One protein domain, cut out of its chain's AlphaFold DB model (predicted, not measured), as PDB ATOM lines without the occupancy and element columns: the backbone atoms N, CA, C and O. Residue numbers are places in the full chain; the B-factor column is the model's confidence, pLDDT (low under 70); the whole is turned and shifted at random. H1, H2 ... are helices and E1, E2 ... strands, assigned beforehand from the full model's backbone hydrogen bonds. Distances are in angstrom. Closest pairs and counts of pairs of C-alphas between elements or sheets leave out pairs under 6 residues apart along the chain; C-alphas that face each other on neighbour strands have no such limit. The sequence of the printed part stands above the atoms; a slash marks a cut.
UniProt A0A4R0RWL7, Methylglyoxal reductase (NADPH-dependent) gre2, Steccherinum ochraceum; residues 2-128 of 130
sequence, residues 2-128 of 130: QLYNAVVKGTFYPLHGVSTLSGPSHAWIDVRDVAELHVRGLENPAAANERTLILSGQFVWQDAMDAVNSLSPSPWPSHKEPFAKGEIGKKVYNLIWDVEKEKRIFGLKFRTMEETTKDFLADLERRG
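Overview. This is residues 2 to 128 of the 130 residues of the protein "Methylglyoxal reductase (NADPH-dependent) gre2" of Steccherinum ochraceum (UniProt A0A4R0RWL7). Three helices, H1, H3 and H5, cluster toward one end of the longest axis, a very short two-strand ribbon, E1 and E2, lies near the middle, and helices H2 and H4 lie toward the other end, apart from each other and from that cluster. Long loops join these parts, and residues 71 to 99 lead from the three-helix end to H4 at the other. The printed part has 127 residues with five named helices and two named strands, in the order H1, E1, H2, E2, H3, H4, H5; the sheet, E1 - E2, is antiparallel. The class is mostly helix, though under half of the residues are in named elements. The whole is only just compact, close to loose, with a radius of gyration of the C-alphas of 16.5 A and spans of 49 by 35 by 24 A.

Arrangement. E1, residues 26 to 28, and E2, residues 57 to 59, are antiparallel neighbours at 125 degrees. N 59 and O 26, 2.8 A apart, and N 26 and O 59, 3.0 A apart, are within hydrogen-bond range. A tight link joins E2 to H3, residues 61 to 70. H3 touches H1, residues 2 to 9, at a steep tilt of 57 degrees, the same way; their closest C-alphas, those of Val 7 and Met 65, are 5.5 A apart. H5, residues 113 to 127, touches H3 with residues 113 to 118 alone. Their closest C-alphas, those of Ala 67 and Glu 114, are 5.0 A apart, and their lines stand at 70.3 degrees, only just about perpendicular. H1 and H5 are near each other, with 7 pairs of C-alphas within 10 A. H2, residues 31 to 43, follows E1 by a tight link and touches no helix. H4, residues 100 to 105, touches no helix either, and is apart from E1 and E2. In H1, H3, H4 and H5 every O i to N i+4 pair is within hydrogen-bond range; in H2, 8 of 9 are.

Along the chain. H1 begins at C-alpha 2, (143.076, 166.805, 92.544). H2 measures 19.0 A from first to last C-alpha, H3 14.5 A and H5 21.0 A. H4 begins at C-alpha 100, (169.270, 178.631, 96.820). H5 ends at C-alpha 127, (131.408, 180.632, 93.528).

Size, cuts and confidence. The two C-alphas farthest apart, those of Pro 45 and Lys 80, are 49.3 A apart. The printed part has no cut. The links H1 to E1, H2 to E2 and H3 to H4 are long, with 16, 13 and 29 residues. Mean pLDDT of the printed part is 92.6; residues 13 to 16 are under 70.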
ATOM      1  N   GLN A   2     142.367 167.735  91.642       83.19
ATOM      2  CA  GLN A   2     143.076 166.805  92.544       83.19
ATOM      3  C   GLN A   2     143.133 167.257  94.012       83.19
ATOM      4  O   GLN A   2     142.799 166.453  94.870       83.19
ATOM      5  N   LEU A   3     143.463 168.526  94.299       88.19
ATOM      6  CA  LEU A   3     143.456 169.042  95.678       88.19
ATOM      7  C   LEU A   3     142.069 168.899  96.325       88.19
ATOM      8  O   LEU A   3     141.961 168.308  97.389       88.19
ATOM      9  N   TYR A   4     141.015 169.352  95.634       91.38
ATOM     10  CA  TYR A   4     139.621 169.160  96.058       91.38
ATOM     11  C   TYR A   4     139.311 167.687  96.359       91.38
ATOM     12  O   TYR A   4     138.842 167.363  97.441       91.38
ATOM     13  N   ASN A   5     139.601 166.774  95.428       90.25
ATOM     14  CA  ASN A   5     139.325 165.353  95.630       90.25
ATOM     15  C   ASN A   5     140.105 164.787  96.829       90.25
ATOM     16  O   ASN A   5     139.559 163.966  97.561       90.25
ATOM     17  N   ALA A   6     141.341 165.234  97.055       90.44
ATOM     18  CA  ALA A   6     142.134 164.798  98.196       90.44
ATOM     19  C   ALA A   6     141.506 165.268  99.515       90.44
ATOM     20  O   ALA A   6     141.240 164.445 100.384       90.44
ATOM     21  N   VAL A   7     141.217 166.566  99.649       92.00
ATOM     22  CA  VAL A   7     140.769 167.155 100.923       92.00
ATOM     23  C   VAL A   7     139.285 166.938 101.212       92.00
ATOM     24  O   VAL A   7     138.905 166.846 102.372       92.00
ATOM     25  N   VAL A   8     138.443 166.827 100.182       92.19
ATOM     26  CA  VAL A   8     136.988 166.644 100.330       92.19
ATOM     27  C   VAL A   8     136.602 165.173 100.267       92.19
ATOM     28  O   VAL A   8     135.818 164.701 101.077       92.19
ATOM     29  N   LYS A   9     137.145 164.429  99.297       88.56
ATOM     30  CA  LYS A   9     136.738 163.036  99.047       88.56
ATOM     31  C   LYS A   9     137.699 162.012  99.642       88.56
ATOM     32  O   LYS A   9     137.405 160.825  99.600       88.56
ATOM     33  N   GLY A  10     138.863 162.436 100.138       87.12
ATOM     34  CA  GLY A  10     139.920 161.517 100.573       87.12
ATOM     35  C   GLY A  10     140.523 160.702  99.426       87.12
ATOM     36  O   GLY A  10     141.201 159.711  99.669       87.12
ATOM     37  N   THR A  11     140.275 161.095  98.173       84.81
ATOM     38  CA  THR A  11     140.732 160.368  96.983       84.81
ATOM     39  C   THR A  11     141.778 161.184  96.242       84.81
ATOM     40  O   THR A  11     141.522 162.320  95.842       84.81
ATOM     41  N   PHE A  12     142.942 160.601  95.995       74.94
ATOM     42  CA  PHE A  12     144.052 161.248  95.306       74.94
ATOM     43  C   PHE A  12     144.787 160.190  94.484       74.94
ATOM     44  O   PHE A  12     145.031 159.123  95.013       74.94
ATOM     45  N   TYR A  13     145.103 160.496  93.216       66.38
ATOM     46  CA  TYR A  13     145.882 159.699  92.243       66.38
ATOM     47  C   TYR A  13     145.557 158.176  92.128       66.38
ATOM     48  O   TYR A  13     145.507 157.457  93.112       66.38
ATOM     49  N   PRO A  14     145.424 157.580  90.928       56.03
ATOM     50  CA  PRO A  14     145.050 156.159  90.782       56.03
ATOM     51  C   PRO A  14     146.143 155.135  91.174       56.03
ATOM     52  O   PRO A  14     146.049 153.965  90.809       56.03
ATOM     53  N   LEU A  15     147.190 155.532  91.908       54.97
ATOM     54  CA  LEU A  15     148.190 154.595  92.425       54.97
ATOM     55  C   LEU A  15     147.650 153.954  93.705       54.97
ATOM     56  O   LEU A  15     147.872 154.438  94.814       54.97
ATOM     57  N   HIS A  16     146.906 152.865  93.532       59.69
ATOM     58  CA  HIS A  16     146.450 152.020  94.629       59.69
ATOM     59  C   HIS A  16     147.624 151.663  95.563       59.69
ATOM     60  O   HIS A  16     148.655 151.175  95.105       59.69
ATOM     61  N   GLY A  17     147.463 151.906  96.869       70.56
ATOM     62  CA  GLY A  17     148.439 151.524  97.900       70.56
ATOM     63  C   GLY A  17     149.499 152.574  98.258       70.56
ATOM     64  O   GLY A  17     150.393 152.268  99.044       70.56
ATOM     65  N   VAL A  18     149.421 153.799  97.726       79.56
ATOM     66  CA  VAL A  18     150.313 154.897  98.140       79.56
ATOM     67  C   VAL A  18     149.737 155.624  99.358       79.56
ATOM     68  O   VAL A  18     148.617 156.125  99.312       79.56
ATOM     69  N   SER A  19     150.531 155.703 100.426       90.25
ATOM     70  CA  SER A  19     150.166 156.361 101.687       90.25
ATOM     71  C   SER A  19     150.086 157.886 101.552       90.25
ATOM     72  O   SER A  19     150.922 158.497 100.875       90.25
ATOM     73  N   THR A  20     149.141 158.530 102.252       92.00
ATOM     74  CA  THR A  20     149.087 160.008 102.340       92.00
ATOM     75  C   THR A  20     150.324 160.608 103.005       92.00
ATOM     76  O   THR A  20     150.622 161.782 102.785       92.00
ATOM     77  N   LEU A  21     151.045 159.819 103.809       93.88
ATOM     78  CA  LEU A  21     152.212 160.251 104.576       93.88
ATOM     79  C   LEU A  21     153.483 160.322 103.735       93.88
ATOM     80  O   LEU A  21     154.414 161.018 104.127       93.88
ATOM     81  N   SER A  22     153.554 159.592 102.622       92.81
ATOM     82  CA  SER A  22     154.771 159.478 101.807       92.81
ATOM     83  C   SER A  22     154.556 159.783 100.329       92.81
ATOM     84  O   SER A  22     155.516 160.064  99.614       92.81
ATOM     85  N   GLY A  23     153.312 159.754  99.853       89.31
ATOM     86  CA  GLY A  23     152.956 160.068  98.478       89.31
ATOM     87  C   GLY A  23     152.385 161.480  98.318       89.31
ATOM     88  O   GLY A  23     151.623 161.934  99.170       89.31
ATOM     89  N   PRO A  24     152.700 162.185  97.220       89.50
ATOM     90  CA  PRO A  24     153.608 161.778  96.149       89.50
ATOM     91  C   PRO A  24     155.080 162.137  96.443       89.50
ATOM     92  O   PRO A  24     155.948 161.846  95.628       89.50
ATOM     93  N   SER A  25     155.364 162.772  97.588       91.44
ATOM     94  CA  SER A  25     156.691 163.268  97.969       91.44
ATOM     95  C   SER A  25     157.299 164.206  96.911       91.44
ATOM     96  O   SER A  25     158.446 164.049  96.497       91.44
ATOM     97  N   HIS A  26     156.532 165.202  96.473       91.69
ATOM     98  CA  HIS A  26     156.976 166.207  95.502       91.69
ATOM     99  C   HIS A  26     157.121 167.590  96.151       91.69
ATOM    100  O   HIS A  26     157.309 167.695  97.361       91.69
ATOM    101  N   ALA A  27     157.119 168.644  95.340       93.88
ATOM    102  CA  ALA A  27     157.078 170.031  95.776       93.88
ATOM    103  C   ALA A  27     155.737 170.670  95.393       93.88
ATOM    104  O   ALA A  27     155.014 170.152  94.539       93.88
ATOM    105  N   TRP A  28     155.422 171.804  96.008       95.00
ATOM    106  CA  TRP A  28     154.222 172.585  95.716       95.00
ATOM    107  C   TRP A  28     154.527 174.091  95.732       95.00
ATOM    108  O   TRP A  28     155.553 174.515  96.268       95.00
ATOM    109  N   ILE A  29     153.648 174.894  95.130       96.88
ATOM    110  CA  ILE A  29     153.726 176.363  95.075       96.88
ATOM    111  C   ILE A  29     152.312 176.938  94.899       96.88
ATOM    112  O   ILE A  29     151.470 176.311  94.249       96.88
ATOM    113  N   ASP A  30     152.042 178.120  95.460       97.38
ATOM    114  CA  ASP A  30     150.798 178.855  95.203       97.38
ATOM    115  C   ASP A  30     150.815 179.452  93.784       97.38
ATOM    116  O   ASP A  30     151.797 180.047  93.342       97.38
ATOM    117  N   VAL A  31     149.704 179.325  93.053       96.75
ATOM    118  CA  VAL A  31     149.595 179.814  91.667       96.75
ATOM    119  C   VAL A  31     149.822 181.329  91.536       96.75
ATOM    120  O   VAL A  31     150.281 181.799  90.497       96.75
ATOM    121  N   ARG A  32     149.530 182.104  92.583       97.56
ATOM    122  CA  ARG A  32     149.741 183.556  92.625       97.56
ATOM    123  C   ARG A  32     151.215 183.897  92.776       97.56
ATOM    124  O   ARG A  32     151.669 184.835  92.133       97.56
ATOM    125  N   ASP A  33     151.957 183.104  93.545       97.44
ATOM    126  CA  ASP A  33     153.410 183.247  93.662       97.44
ATOM    127  C   ASP A  33     154.083 182.892  92.330       97.44
ATOM    128  O   ASP A  33     154.977 183.601  91.871       97.44
ATOM    129  N   VAL A  34     153.586 181.856  91.640       96.75
ATOM    130  CA  VAL A  34     154.014 181.536  90.268       96.75
ATOM    131  C   VAL A  34     153.767 182.720  89.335       96.75
ATOM    132  O   VAL A  34     154.664 183.093  88.582       96.75
ATOM    133  N   ALA A  35     152.575 183.319  89.368       97.12
ATOM    134  CA  ALA A  35     152.245 184.460  88.517       97.12
ATOM    135  C   ALA A  35     153.142 185.676  88.803       97.12
ATOM    136  O   ALA A  35     153.668 186.271  87.862       97.12
ATOM    137  N   GLU A  36     153.373 186.007  90.078       96.25
ATOM    138  CA  GLU A  36     154.289 187.086  90.465       96.25
ATOM    139  C   GLU A  36     155.702 186.825  89.932       96.25
ATOM    140  O   GLU A  36     156.306 187.702  89.317       96.25
ATOM    141  N   LEU A  37     156.211 185.603  90.078       95.44
ATOM    142  CA  LEU A  37     157.551 185.248  89.621       95.44
ATOM    143  C   LEU A  37     157.730 185.308  88.107       95.44
ATOM    144  O   LEU A  37     158.817 185.657  87.650       95.44
ATOM    145  N   HIS A  38     156.689 185.018  87.324       96.25
ATOM    146  CA  HIS A  38     156.759 185.214  85.875       96.25
ATOM    147  C   HIS A  38     156.996 186.688  85.527       96.25
ATOM    148  O   HIS A  38     157.813 186.977  84.657       96.25
ATOM    149  N   VAL A  39     156.339 187.617  86.227       96.62
ATOM    150  CA  VAL A  39     156.543 189.060  86.025       96.62
ATOM    151  C   VAL A  39     157.933 189.478  86.505       96.62
ATOM    152  O   VAL A  39     158.692 190.080  85.750       96.62
ATOM    153  N   ARG A  40     158.330 189.075  87.720       95.38
ATOM    154  CA  ARG A  40     159.654 189.398  88.280       95.38
ATOM    155  C   ARG A  40     160.804 188.855  87.438       95.38
ATOM    156  O   ARG A  40     161.855 189.482  87.371       95.38
ATOM    157  N   GLY A  41     160.616 187.702  86.798       96.06
ATOM    158  CA  GLY A  41     161.601 187.114  85.892       96.06
ATOM    159  C   GLY A  41     161.883 187.980  84.663       96.06
ATOM    160  O   GLY A  41     162.990 187.934  84.137       96.06
ATOM    161  N   LEU A  42     160.917 188.797  84.231       96.62
ATOM    162  CA  LEU A  42     161.095 189.751  83.134       96.62
ATOM    163  C   LEU A  42     161.764 191.050  83.599       96.62
ATOM    164  O   LEU A  42     162.501 191.670  82.839       96.62
ATOM    165  N   GLU A  43     161.497 191.469  84.835       96.38
ATOM    166  CA  GLU A  43     161.962 192.750  85.381       96.38
ATOM    167  C   GLU A  43     163.362 192.682  85.995       96.38
ATOM    168  O   GLU A  43     164.053 193.696  86.062       96.38
ATOM    169  N   ASN A  44     163.780 191.509  86.472       96.12
ATOM    170  CA  ASN A  44     165.042 191.336  87.175       96.12
ATOM    171  C   ASN A  44     166.150 190.866  86.218       96.12
ATOM    172  O   ASN A  44     166.140 189.702  85.811       96.12
ATOM    173  N   PRO A  45     167.171 191.691  85.920       96.50
ATOM    174  CA  PRO A  45     168.275 191.282  85.054       96.50
ATOM    175  C   PRO A  45     169.034 190.048  85.563       96.50
ATOM    176  O   PRO A  45     169.577 189.299  84.757       96.50
ATOM    177  N   ALA A  46     169.043 189.790  86.878       96.81
ATOM    178  CA  ALA A  46     169.662 188.593  87.453       96.81
ATOM    179  C   ALA A  46     168.918 187.290  87.104       96.81
ATOM    180  O   ALA A  46     169.462 186.210  87.317       96.81
ATOM    181  N   ALA A  47     167.692 187.375  86.578       96.69
ATOM    182  CA  ALA A  47     166.933 186.237  86.070       96.69
ATOM    183  C   ALA A  47     167.189 185.957  84.572       96.69
ATOM    184  O   ALA A  47     166.690 184.965  84.036       96.69
ATOM    185  N   ALA A  48     167.959 186.802  83.877       96.31
ATOM    186  CA  ALA A  48     168.245 186.615  82.459       96.31
ATOM    187  C   ALA A  48     169.041 185.324  82.211       96.31
ATOM    188  O   ALA A  48     170.052 185.068  82.860       96.31
ATOM    189  N   ASN A  49     168.598 184.530  81.228       96.06
ATOM    190  CA  ASN A  49     169.198 183.238  80.868       96.06
ATOM    191  C   ASN A  49     169.249 182.213  82.024       96.06
ATOM    192  O   ASN A  49     170.014 181.249  81.975       96.06
ATOM    193  N   GLU A  50     168.424 182.397  83.056       96.38
ATOM    194  CA  GLU A  50     168.345 181.480  84.186       96.38
ATOM    195  C   GLU A  50     167.162 180.522  84.069       96.38
ATOM    196  O   GLU A  50     166.087 180.837  83.559       96.38
ATOM    197  N   ARG A  51     167.365 179.319  84.607       94.38
ATOM    198  CA  ARG A  51     166.292 178.373  84.922       94.38
ATOM    199  C   ARG A  51     166.289 178.175  86.426       94.38
ATOM    200  O   ARG A  51     167.279 177.695  86.989       94.38
ATOM    201  N   THR A  52     165.178 178.536  87.051       93.19
ATOM    202  CA  THR A  52     165.052 178.589  88.507       93.19
ATOM    203  C   THR A  52     163.924 177.675  88.964       93.19
ATOM    204  O   THR A  52     162.808 177.762  88.456       93.19
ATOM    205  N   LEU A  53     164.222 176.780  89.907       93.81
ATOM    206  CA  LEU A  53     163.206 175.972  90.578       93.81
ATOM    207  C   LEU A  53     162.462 176.841  91.585       93.81
ATOM    208  O   LEU A  53     163.089 177.457  92.439       93.81
ATOM    209  N   ILE A  54     161.138 176.852  91.487       93.56
ATOM    210  CA  ILE A  54     160.260 177.602  92.380       93.56
ATOM    211  C   ILE A  54     159.393 176.610  93.144       93.56
ATOM    212  O   ILE A  54     158.673 175.819  92.533       93.56
ATOM    213  N   LEU A  55     159.443 176.667  94.470       94.19
ATOM    214  CA  LEU A  55     158.572 175.891  95.348       94.19
ATOM    215  C   LEU A  55     158.453 176.547  96.724       94.19
ATOM    216  O   LEU A  55     159.439 177.037  97.268       94.19
ATOM    217  N   SER A  56     157.254 176.495  97.300       94.88
ATOM    218  CA  SER A  56     156.984 176.903  98.684       94.88
ATOM    219  C   SER A  56     157.480 175.863  99.684       94.88
ATOM    220  O   SER A  56     157.827 176.198 100.814       94.88
ATOM    221  N   GLY A  57     157.514 174.588  99.288       93.25
ATOM    222  CA  GLY A  57     157.997 173.510 100.141       93.25
ATOM    223  C   GLY A  57     157.793 172.117  99.557       93.25
ATOM    224  O   GLY A  57     157.338 171.948  98.423       93.25
ATOM    225  N   GLN A  58     158.144 171.116 100.363       95.06
ATOM    226  CA  GLN A  58     157.874 169.702 100.095       95.06
ATOM    227  C   GLN A  58     156.386 169.383 100.301       95.06
ATOM    228  O   GLN A  58     155.684 170.107 101.005       95.06
ATOM    229  N   PHE A  59     155.914 168.314  99.663       94.56
ATOM    230  CA  PHE A  59     154.504 167.950  99.627       94.56
ATOM    231  C   PHE A  59     154.271 166.438  99.678       94.56
ATOM    232  O   PHE A  59     154.727 165.688  98.805       94.56
ATOM    233  N   VAL A  60     153.453 166.024 100.638       94.62
ATOM    234  CA  VAL A  60     152.681 164.778 100.639       94.62
ATOM    235  C   VAL A  60     151.200 165.107 100.841       94.62
ATOM    236  O   VAL A  60     150.857 166.190 101.312       94.62
ATOM    237  N   TRP A  61     150.290 164.193 100.501       94.00
ATOM    238  CA  TRP A  61     148.849 164.469 100.611       94.00
ATOM    239  C   TRP A  61     148.396 164.791 102.033       94.00
ATOM    240  O   TRP A  61     147.467 165.582 102.206       94.00
ATOM    241  N   GLN A  62     149.092 164.251 103.037       95.31
ATOM    242  CA  GLN A  62     148.841 164.593 104.429       95.31
ATOM    243  C   GLN A  62     149.013 166.097 104.697       95.31
ATOM    244  O   GLN A  62     148.259 166.637 105.489       95.31
ATOM    245  N   ASP A  63     149.905 166.813 104.001       95.69
ATOM    246  CA  ASP A  63     150.073 168.262 104.201       95.69
ATOM    247  C   ASP A  63     148.820 169.063 103.843       95.69
ATOM    248  O   ASP A  63     148.450 169.988 104.562       95.69
ATOM    249  N   ALA A  64     148.149 168.704 102.747       94.81
ATOM    250  CA  ALA A  64     146.904 169.358 102.346       94.81
ATOM    251  C   ALA A  64     145.756 169.030 103.311       94.81
ATOM    252  O   ALA A  64     144.933 169.893 103.617       94.81
ATOM    253  N   MET A  65     145.702 167.785 103.794       95.38
ATOM    254  CA  MET A  65     144.701 167.348 104.769       95.38
ATOM    255  C   MET A  65     144.927 168.016 106.131       95.38
ATOM    256  O   MET A  65     143.979 168.499 106.741       95.38
ATOM    257  N   ASP A  66     146.171 168.132 106.586       96.50
ATOM    258  CA  ASP A  66     146.508 168.862 107.809       96.50
ATOM    259  C   ASP A  66     146.126 170.344 107.671       96.50
ATOM    260  O   ASP A  66     145.468 170.895 108.553       96.50
ATOM    261  N   ALA A  67     146.469 170.974 106.538       96.56
ATOM    262  CA  ALA A  67     146.188 172.386 106.287       96.56
ATOM    263  C   ALA A  67     144.688 172.697 106.230       96.56
ATOM    264  O   ALA A  67     144.262 173.724 106.742       96.56
ATOM    265  N   VAL A  68     143.862 171.831 105.633       96.12
ATOM    266  CA  VAL A  68     142.411 172.072 105.602       96.12
ATOM    267  C   VAL A  68     141.783 171.907 106.988       96.12
ATOM    268  O   VAL A  68     140.893 172.668 107.359       96.12
ATOM    269  N   ASN A  69     142.269 170.941 107.775       95.88
ATOM    270  CA  ASN A  69     141.752 170.659 109.112       95.88
ATOM    271  C   ASN A  69     142.272 171.646 110.177       95.88
ATOM    272  O   ASN A  69     141.671 171.727 111.249       95.88
ATOM    273  N   SER A  70     143.341 172.412 109.911       96.56
ATOM    274  CA  SER A  70     143.813 173.478 110.813       96.56
ATOM    275  C   SER A  70     142.966 174.756 110.737       96.56
ATOM    276  O   SER A  70     142.997 175.581 111.653       96.56
ATOM    277  N   LEU A  71     142.156 174.915 109.684       95.75
ATOM    278  CA  LEU A  71     141.335 176.102 109.455       95.75
ATOM    279  C   LEU A  71     140.026 176.042 110.257       95.75
ATOM    280  O   LEU A  71     139.029 175.463 109.823       95.75
ATOM    281  N   SER A  72     140.020 176.690 111.423       92.06
ATOM    282  CA  SER A  72     138.834 176.837 112.273       92.06
ATOM    283  C   SER A  72     138.555 178.315 112.596       92.06
ATOM    284  O   SER A  72     139.422 178.974 113.177       92.06
ATOM    285  N   PRO A  73     137.366 178.856 112.256       92.44
ATOM    286  CA  PRO A  73     136.280 178.205 111.513       92.44
ATOM    287  C   PRO A  73     136.633 177.961 110.033       92.44
ATOM    288  O   PRO A  73     137.479 178.653 109.465       92.44
ATOM    289  N   SER A  74     135.954 176.994 109.402       93.94
ATOM    290  CA  SER A  74     136.160 176.672 107.982       93.94
ATOM    291  C   SER A  74     135.814 177.873 107.083       93.94
ATOM    292  O   SER A  74     134.716 178.423 107.212       93.94
ATOM    293  N   PRO A  75     136.682 178.251 106.124       94.88
ATOM    294  CA  PRO A  75     136.390 179.277 105.119       94.88
ATOM    295  C   PRO A  75     135.312 178.884 104.099       94.88
ATOM    296  O   PRO A  75     134.930 179.718 103.283       94.88
ATOM    297  N   TRP A  76     134.832 177.634 104.131       95.81
ATOM    298  CA  TRP A  76     133.781 177.113 103.256       95.81
ATOM    299  C   TRP A  76     132.546 176.688 104.077       95.81
ATOM    300  O   TRP A  76     132.305 175.494 104.266       95.81
ATOM    301  N   PRO A  77     131.778 177.643 104.637       94.50
ATOM    302  CA  PRO A  77     130.677 177.355 105.557       94.50
ATOM    303  C   PRO A  77     129.511 176.585 104.921       94.50
ATOM    304  O   PRO A  77     128.755 175.934 105.651       94.50
ATOM    305  N   SER A  78     129.333 176.639 103.597       93.94
ATOM    306  CA  SER A  78     128.316 175.853 102.891       93.94
ATOM    307  C   SER A  78     128.668 174.363 102.801       93.94
ATOM    308  O   SER A  78     127.764 173.538 102.666       93.94
ATOM    309  N   HIS A  79     129.941 173.988 102.959       93.25
ATOM    310  CA  HIS A  79     130.356 172.592 103.078       93.25
ATOM    311  C   HIS A  79     130.068 172.059 104.485       93.25
ATOM    312  O   HIS A  79     130.549 172.601 105.479       93.25
ATOM    313  N   LYS A  80     129.241 171.011 104.573       91.25
ATOM    314  CA  LYS A  80     128.790 170.435 105.853       91.25
ATOM    315  C   LYS A  80     129.490 169.136 106.224       91.25
ATOM    316  O   LYS A  80     129.512 168.784 107.401       91.25
ATOM    317  N   GLU A  81     130.046 168.448 105.237       92.06
ATOM    318  CA  GLU A  81     130.762 167.201 105.466       92.06
ATOM    319  C   GLU A  81     132.134 167.474 106.101       92.06
ATOM    320  O   GLU A  81     132.712 168.550 105.922       92.06
ATOM    321  N   PRO A  82     132.671 166.530 106.885       93.25
ATOM    322  CA  PRO A  82     134.029 166.645 107.385       93.25
ATOM    323  C   PRO A  82     135.041 166.493 106.243       93.25
ATOM    324  O   PRO A  82     134.895 165.632 105.375       93.25
ATOM    325  N   PHE A  83     136.121 167.271 106.297       95.38
ATOM    326  CA  PHE A  83     137.262 167.067 105.410       95.38
ATOM    327  C   PHE A  83     137.961 165.728 105.685       95.38
ATOM    328  O   PHE A  83     137.918 165.175 106.790       95.38
ATOM    329  N   ALA A  84     138.661 165.219 104.674       94.12
ATOM    330  CA  ALA A  84     139.500 164.040 104.799       94.12
ATOM    331  C   ALA A  84     140.614 164.274 105.831       94.12
ATOM    332  O   ALA A  84     141.292 165.302 105.814       94.12
ATOM    333  N   LYS A  85     140.813 163.297 106.723       93.81
ATOM    334  CA  LYS A  85     141.839 163.346 107.783       93.81
ATOM    335  C   LYS A  85     143.168 162.702 107.383       93.81
ATOM    336  O   LYS A  85     144.186 162.971 108.013       93.81
ATOM    337  N   GLY A  86     143.150 161.855 106.356       90.69
ATOM    338  CA  GLY A  86     144.318 161.092 105.929       90.69
ATOM    339  C   GLY A  86     144.701 159.994 106.913       90.69
ATOM    340  O   GLY A  86     143.838 159.360 107.524       90.69
ATOM    341  N   GLU A  87     146.001 159.764 107.042       92.38
ATOM    342  CA  GLU A  87     146.596 158.699 107.843       92.38
ATOM    343  C   GLU A  87     147.309 159.272 109.069       92.38
ATOM    344  O   GLU A  87     147.820 160.391 109.069       92.38
ATOM    345  N   ILE A  88     147.384 158.470 110.131       92.81
ATOM    346  CA  ILE A  88     148.128 158.829 111.337       92.81
ATOM    347  C   ILE A  88     149.567 158.350 111.175       92.81
ATOM    348  O   ILE A  88     149.819 157.153 111.049       92.81
ATOM    349  N   GLY A  89     150.525 159.269 111.237       94.19
ATOM    350  CA  GLY A  89     151.937 158.917 111.239       94.19
ATOM    351  C   GLY A  89     152.851 160.086 110.911       94.19
ATOM    352  O   GLY A  89     152.426 161.234 110.785       94.19
ATOM    353  N   LYS A  90     154.146 159.789 110.793       95.75
ATOM    354  CA  LYS A  90     155.152 160.779 110.412       95.75
ATOM    355  C   LYS A  90     155.147 160.960 108.895       95.75
ATOM    356  O   LYS A  90     155.269 159.982 108.164       95.75
ATOM    357  N   LYS A  91     155.093 162.213 108.444       95.88
ATOM    358  CA  LYS A  91     155.256 162.575 107.032       95.88
ATOM    359  C   LYS A  91     156.686 162.290 106.568       95.88
ATOM    360  O   LYS A  91     157.651 162.651 107.248       95.88
ATOM    361  N   VAL A  92     156.812 161.616 105.430       95.38
ATOM    362  CA  VAL A  92     158.076 161.207 104.820       95.38
ATOM    363  C   VAL A  92     158.225 161.907 103.477       95.38
ATOM    364  O   VAL A  92     157.491 161.632 102.532       95.38
ATOM    365  N   TYR A  93     159.222 162.782 103.392       94.81
ATOM    366  CA  TYR A  93     159.582 163.495 102.173       94.81
ATOM    367  C   TYR A  93     160.859 162.880 101.600       94.81
ATOM    368  O   TYR A  93     161.956 163.093 102.110       94.81
ATOM    369  N   ASN A  94     160.706 162.083 100.549       91.56
ATOM    370  CA  ASN A  94     161.781 161.380  99.852       91.56
ATOM    371  C   ASN A  94     162.531 162.261  98.840       91.56
ATOM    372  O   ASN A  94     163.611 161.878  98.396       91.56
ATOM    373  N   LEU A  95     161.980 163.420  98.458       91.31
ATOM    374  CA  LEU A  95     162.628 164.363  97.542       91.31
ATOM    375  C   LEU A  95     163.024 165.651  98.265       91.31
ATOM    376  O   LEU A  95     162.200 166.324  98.889       91.31
ATOM    377  N   ILE A  96     164.299 166.008  98.140       88.19
ATOM    378  CA  ILE A  96     164.877 167.247  98.658       88.19
ATOM    379  C   ILE A  96     165.276 168.106  97.462       88.19
ATOM    380  O   ILE A  96     165.893 167.614  96.517       88.19
ATOM    381  N   TRP A  97     164.908 169.382  97.509       91.06
ATOM    382  CA  TRP A  97     165.126 170.333  96.427       91.06
ATOM    383  C   TRP A  97     166.067 171.438  96.887       91.06
ATOM    384  O   TRP A  97     165.892 171.981  97.978       91.06
ATOM    385  N   ASP A  98     167.028 171.789  96.039       92.75
ATOM    386  CA  ASP A  98     167.862 172.969  96.232       92.75
ATOM    387  C   ASP A  98     167.214 174.177  95.542       92.75
ATOM    388  O   ASP A  98     166.998 174.191  94.326       92.75
ATOM    389  N   VAL A  99     166.887 175.182  96.352       94.31
ATOM    390  CA  VAL A  99     166.231 176.430  95.941       94.31
ATOM    391  C   VAL A  99     167.091 177.658  96.242       94.31
ATOM    392  O   VAL A  99     166.597 178.782  96.218       94.31
ATOM    393  N   GLU A 100     168.388 177.495  96.521       95.00
ATOM    394  CA  GLU A 100     169.270 178.631  96.820       95.00
ATOM    395  C   GLU A 100     169.323 179.651  95.677       95.00
ATOM    396  O   GLU A 100     169.411 180.857  95.914       95.00
ATOM    397  N   LYS A 101     169.208 179.184  94.428       95.38
ATOM    398  CA  LYS A 101     169.135 180.067  93.258       95.38
ATOM    399  C   LYS A 101     167.888 180.955  93.283       95.38
ATOM    400  O   LYS A 101     168.006 182.146  93.010       95.38
ATOM    401  N   GLU A 102     166.723 180.397  93.611       95.38
ATOM    402  CA  GLU A 102     165.471 181.158  93.719       95.38
ATOM    403  C   GLU A 102     165.605 182.257  94.768       95.38
ATOM    404  O   GLU A 102     165.382 183.425  94.458       95.38
ATOM    405  N   LYS A 103     166.110 181.909  95.953       94.56
ATOM    406  CA  LYS A 103     166.328 182.864  97.043       94.56
ATOM    407  C   LYS A 103     167.299 183.978  96.668       94.56
ATOM    408  O   LYS A 103     167.088 185.123  97.045       94.56
ATOM    409  N   ARG A 104     168.366 183.649  95.934       96.00
ATOM    410  CA  ARG A 104     169.362 184.633  95.487       96.00
ATOM    411  C   ARG A 104     168.801 185.586  94.433       96.00
ATOM    412  O   ARG A 104     169.144 186.763  94.455       96.00
ATOM    413  N   ILE A 105     168.006 185.077  93.491       96.25
ATOM    414  CA  ILE A 105     167.491 185.876  92.372       96.25
ATOM    415  C   ILE A 105     166.255 186.672  92.797       96.25
ATOM    416  O   ILE A 105     166.186 187.867  92.527       96.25
ATOM    417  N   PHE A 106     165.283 186.031  93.445       95.44
ATOM    418  CA  PHE A 106     163.971 186.616  93.731       95.44
ATOM    419  C   PHE A 106     163.784 186.962  95.206       95.44
ATOM    420  O   PHE A 106     163.278 188.040  95.510       95.44
ATOM    421  N   GLY A 107     164.201 186.074  96.115       91.75
ATOM    422  CA  GLY A 107     164.178 186.330  97.559       91.75
ATOM    423  C   GLY A 107     162.784 186.622  98.120       91.75
ATOM    424  O   GLY A 107     162.652 187.398  99.068       91.75
ATOM    425  N   LEU A 108     161.739 186.048  97.516       89.44
ATOM    426  CA  LEU A 108     160.355 186.309  97.898       89.44
ATOM    427  C   LEU A 108     159.922 185.421  99.065       89.44
ATOM    428  O   LEU A 108     160.394 184.300  99.251       89.44
ATOM    429  N   LYS A 109     158.969 185.925  99.851       94.06
ATOM    430  CA  LYS A 109     158.267 185.120 100.848       94.06
ATOM    431  C   LYS A 109     157.008 184.542 100.212       94.06
ATOM    432  O   LYS A 109     156.040 185.269 100.012       94.06
ATOM    433  N   PHE A 110     157.036 183.246  99.924       96.75
ATOM    434  CA  PHE A 110     155.882 182.538  99.378       96.75
ATOM    435  C   PHE A 110     154.794 182.291 100.416       96.75
ATOM    436  O   PHE A 110     155.044 182.265 101.627       96.75
ATOM    437  N   ARG A 111     153.582 182.095  99.901       97.88
ATOM    438  CA  ARG A 111     152.399 181.750 100.679       97.88
ATOM    439  C   ARG A 111     152.538 180.364 101.283       97.88
ATOM    440  O   ARG A 111     153.145 179.462 100.696       97.88
ATOM    441  N   THR A 112     151.952 180.190 102.460       97.12
ATOM    442  CA  THR A 112     151.901 178.897 103.146       97.12
ATOM    443  C   THR A 112     150.790 178.016 102.579       97.12
ATOM    444  O   THR A 112     149.881 178.478 101.882       97.12
ATOM    445  N   MET A 113     150.855 176.711 102.868       95.56
ATOM    446  CA  MET A 113     149.803 175.779 102.450       95.56
ATOM    447  C   MET A 113     148.466 176.155 103.096       95.56
ATOM    448  O   MET A 113     147.421 176.020 102.467       95.56
ATOM    449  N   GLU A 114     148.497 176.666 104.328       95.75
ATOM    450  CA  GLU A 114     147.313 177.132 105.054       95.75
ATOM    451  C   GLU A 114     146.688 178.355 104.378       95.75
ATOM    452  O   GLU A 114     145.483 178.368 104.150       95.75
ATOM    453  N   GLU A 115     147.493 179.348 103.981       97.00
ATOM    454  CA  GLU A 115     147.021 180.522 103.227       97.00
ATOM    455  C   GLU A 115     146.435 180.108 101.870       97.00
ATOM    456  O   GLU A 115     145.329 180.510 101.512       97.00
ATOM    457  N   THR A 116     147.146 179.237 101.151       96.88
ATOM    458  CA  THR A 116     146.713 178.697  99.853       96.88
ATOM    459  C   THR A 116     145.387 177.945  99.983       96.88
ATOM    460  O   THR A 116     144.457 178.165  99.206       96.88
ATOM    461  N   THR A 117     145.273 177.074 100.988       95.44
ATOM    462  CA  THR A 117     144.082 176.248 101.236       95.44
ATOM    463  C   THR A 117     142.908 177.101 101.701       95.44
ATOM    464  O   THR A 117     141.786 176.902 101.235       95.44
ATOM    465  N   LYS A 118     143.156 178.094 102.560       96.56
ATOM    466  CA  LYS A 118     142.142 179.045 103.021       96.56
ATOM    467  C   LYS A 118     141.514 179.796 101.854       96.56
ATOM    468  O   LYS A 118     140.290 179.838 101.749       96.56
ATOM    469  N   ASP A 119     142.344 180.362 100.983       96.56
ATOM    470  CA  ASP A 119     141.864 181.142  99.843       96.56
ATOM    471  C   ASP A 119     141.177 180.256  98.801       96.56
ATOM    472  O   ASP A 119     140.169 180.654  98.219       96.56
ATOM    473  N   PHE A 120     141.670 179.029  98.612       95.00
ATOM    474  CA  PHE A 120     141.014 178.026  97.781       95.00
ATOM    475  C   PHE A 120     139.595 177.710  98.279       95.00
ATOM    476  O   PHE A 120     138.646 177.772  97.496       95.00
ATOM    477  N   LEU A 121     139.429 177.418  99.572       95.25
ATOM    478  CA  LEU A 121     138.126 177.132 100.177       95.25
ATOM    479  C   LEU A 121     137.171 178.332 100.121       95.25
ATOM    480  O   LEU A 121     135.998 178.173  99.786       95.25
ATOM    481  N   ALA A 122     137.674 179.535 100.402       95.94
ATOM    482  CA  ALA A 122     136.883 180.755 100.302       95.94
ATOM    483  C   ALA A 122     136.403 181.015  98.861       95.94
ATOM    484  O   ALA A 122     135.291 181.506  98.654       95.94
ATOM    485  N   ASP A 123     137.209 180.664  97.850       95.38
ATOM    486  CA  ASP A 123     136.807 180.787  96.447       95.38
ATOM    487  C   ASP A 123     135.703 179.788  96.067       95.38
ATOM    488  O   ASP A 123     134.806 180.149  95.303       95.38
ATOM    489  N   LEU A 124     135.717 178.569  96.627       94.25
ATOM    490  CA  LEU A 124     134.630 177.596  96.448       94.25
ATOM    491  C   LEU A 124     133.300 178.129  96.986       94.25
ATOM    492  O   LEU A 124     132.303 178.112  96.262       94.25
ATOM    493  N   GLU A 125     133.304 178.660  98.213       95.19
ATOM    494  CA  GLU A 125     132.127 179.297  98.821       95.19
ATOM    495  C   GLU A 125     131.610 180.435  97.939       95.19
ATOM    496  O   GLU A 125     130.446 180.454  97.547       95.19
ATOM    497  N   ARG A 126     132.500 181.361  97.567       96.31
ATOM    498  CA  ARG A 126     132.156 182.550  96.777       96.31
ATOM    499  C   ARG A 126     131.510 182.201  95.437       96.31
ATOM    500  O   ARG A 126     130.677 182.957  94.944       96.31
ATOM    501  N   ARG A 127     131.922 181.091  94.825       94.62
ATOM    502  CA  ARG A 127     131.408 180.632  93.528       94.62
ATOM    503  C   ARG A 127     130.188 179.722  93.643       94.62
ATOM    504  O   ARG A 127     129.621 179.374  92.610       94.62
ATOM    505  N   GLY A 128     129.797 179.324  94.855       91.38
ATOM    506  CA  GLY A 128     128.735 178.343  95.073       91.38
ATOM    507  C   GLY A 128     129.071 176.969  94.490       91.38
ATOM    508  O   GLY A 128     128.179 176.255  94.041       91.38
TER     509      GLY A 128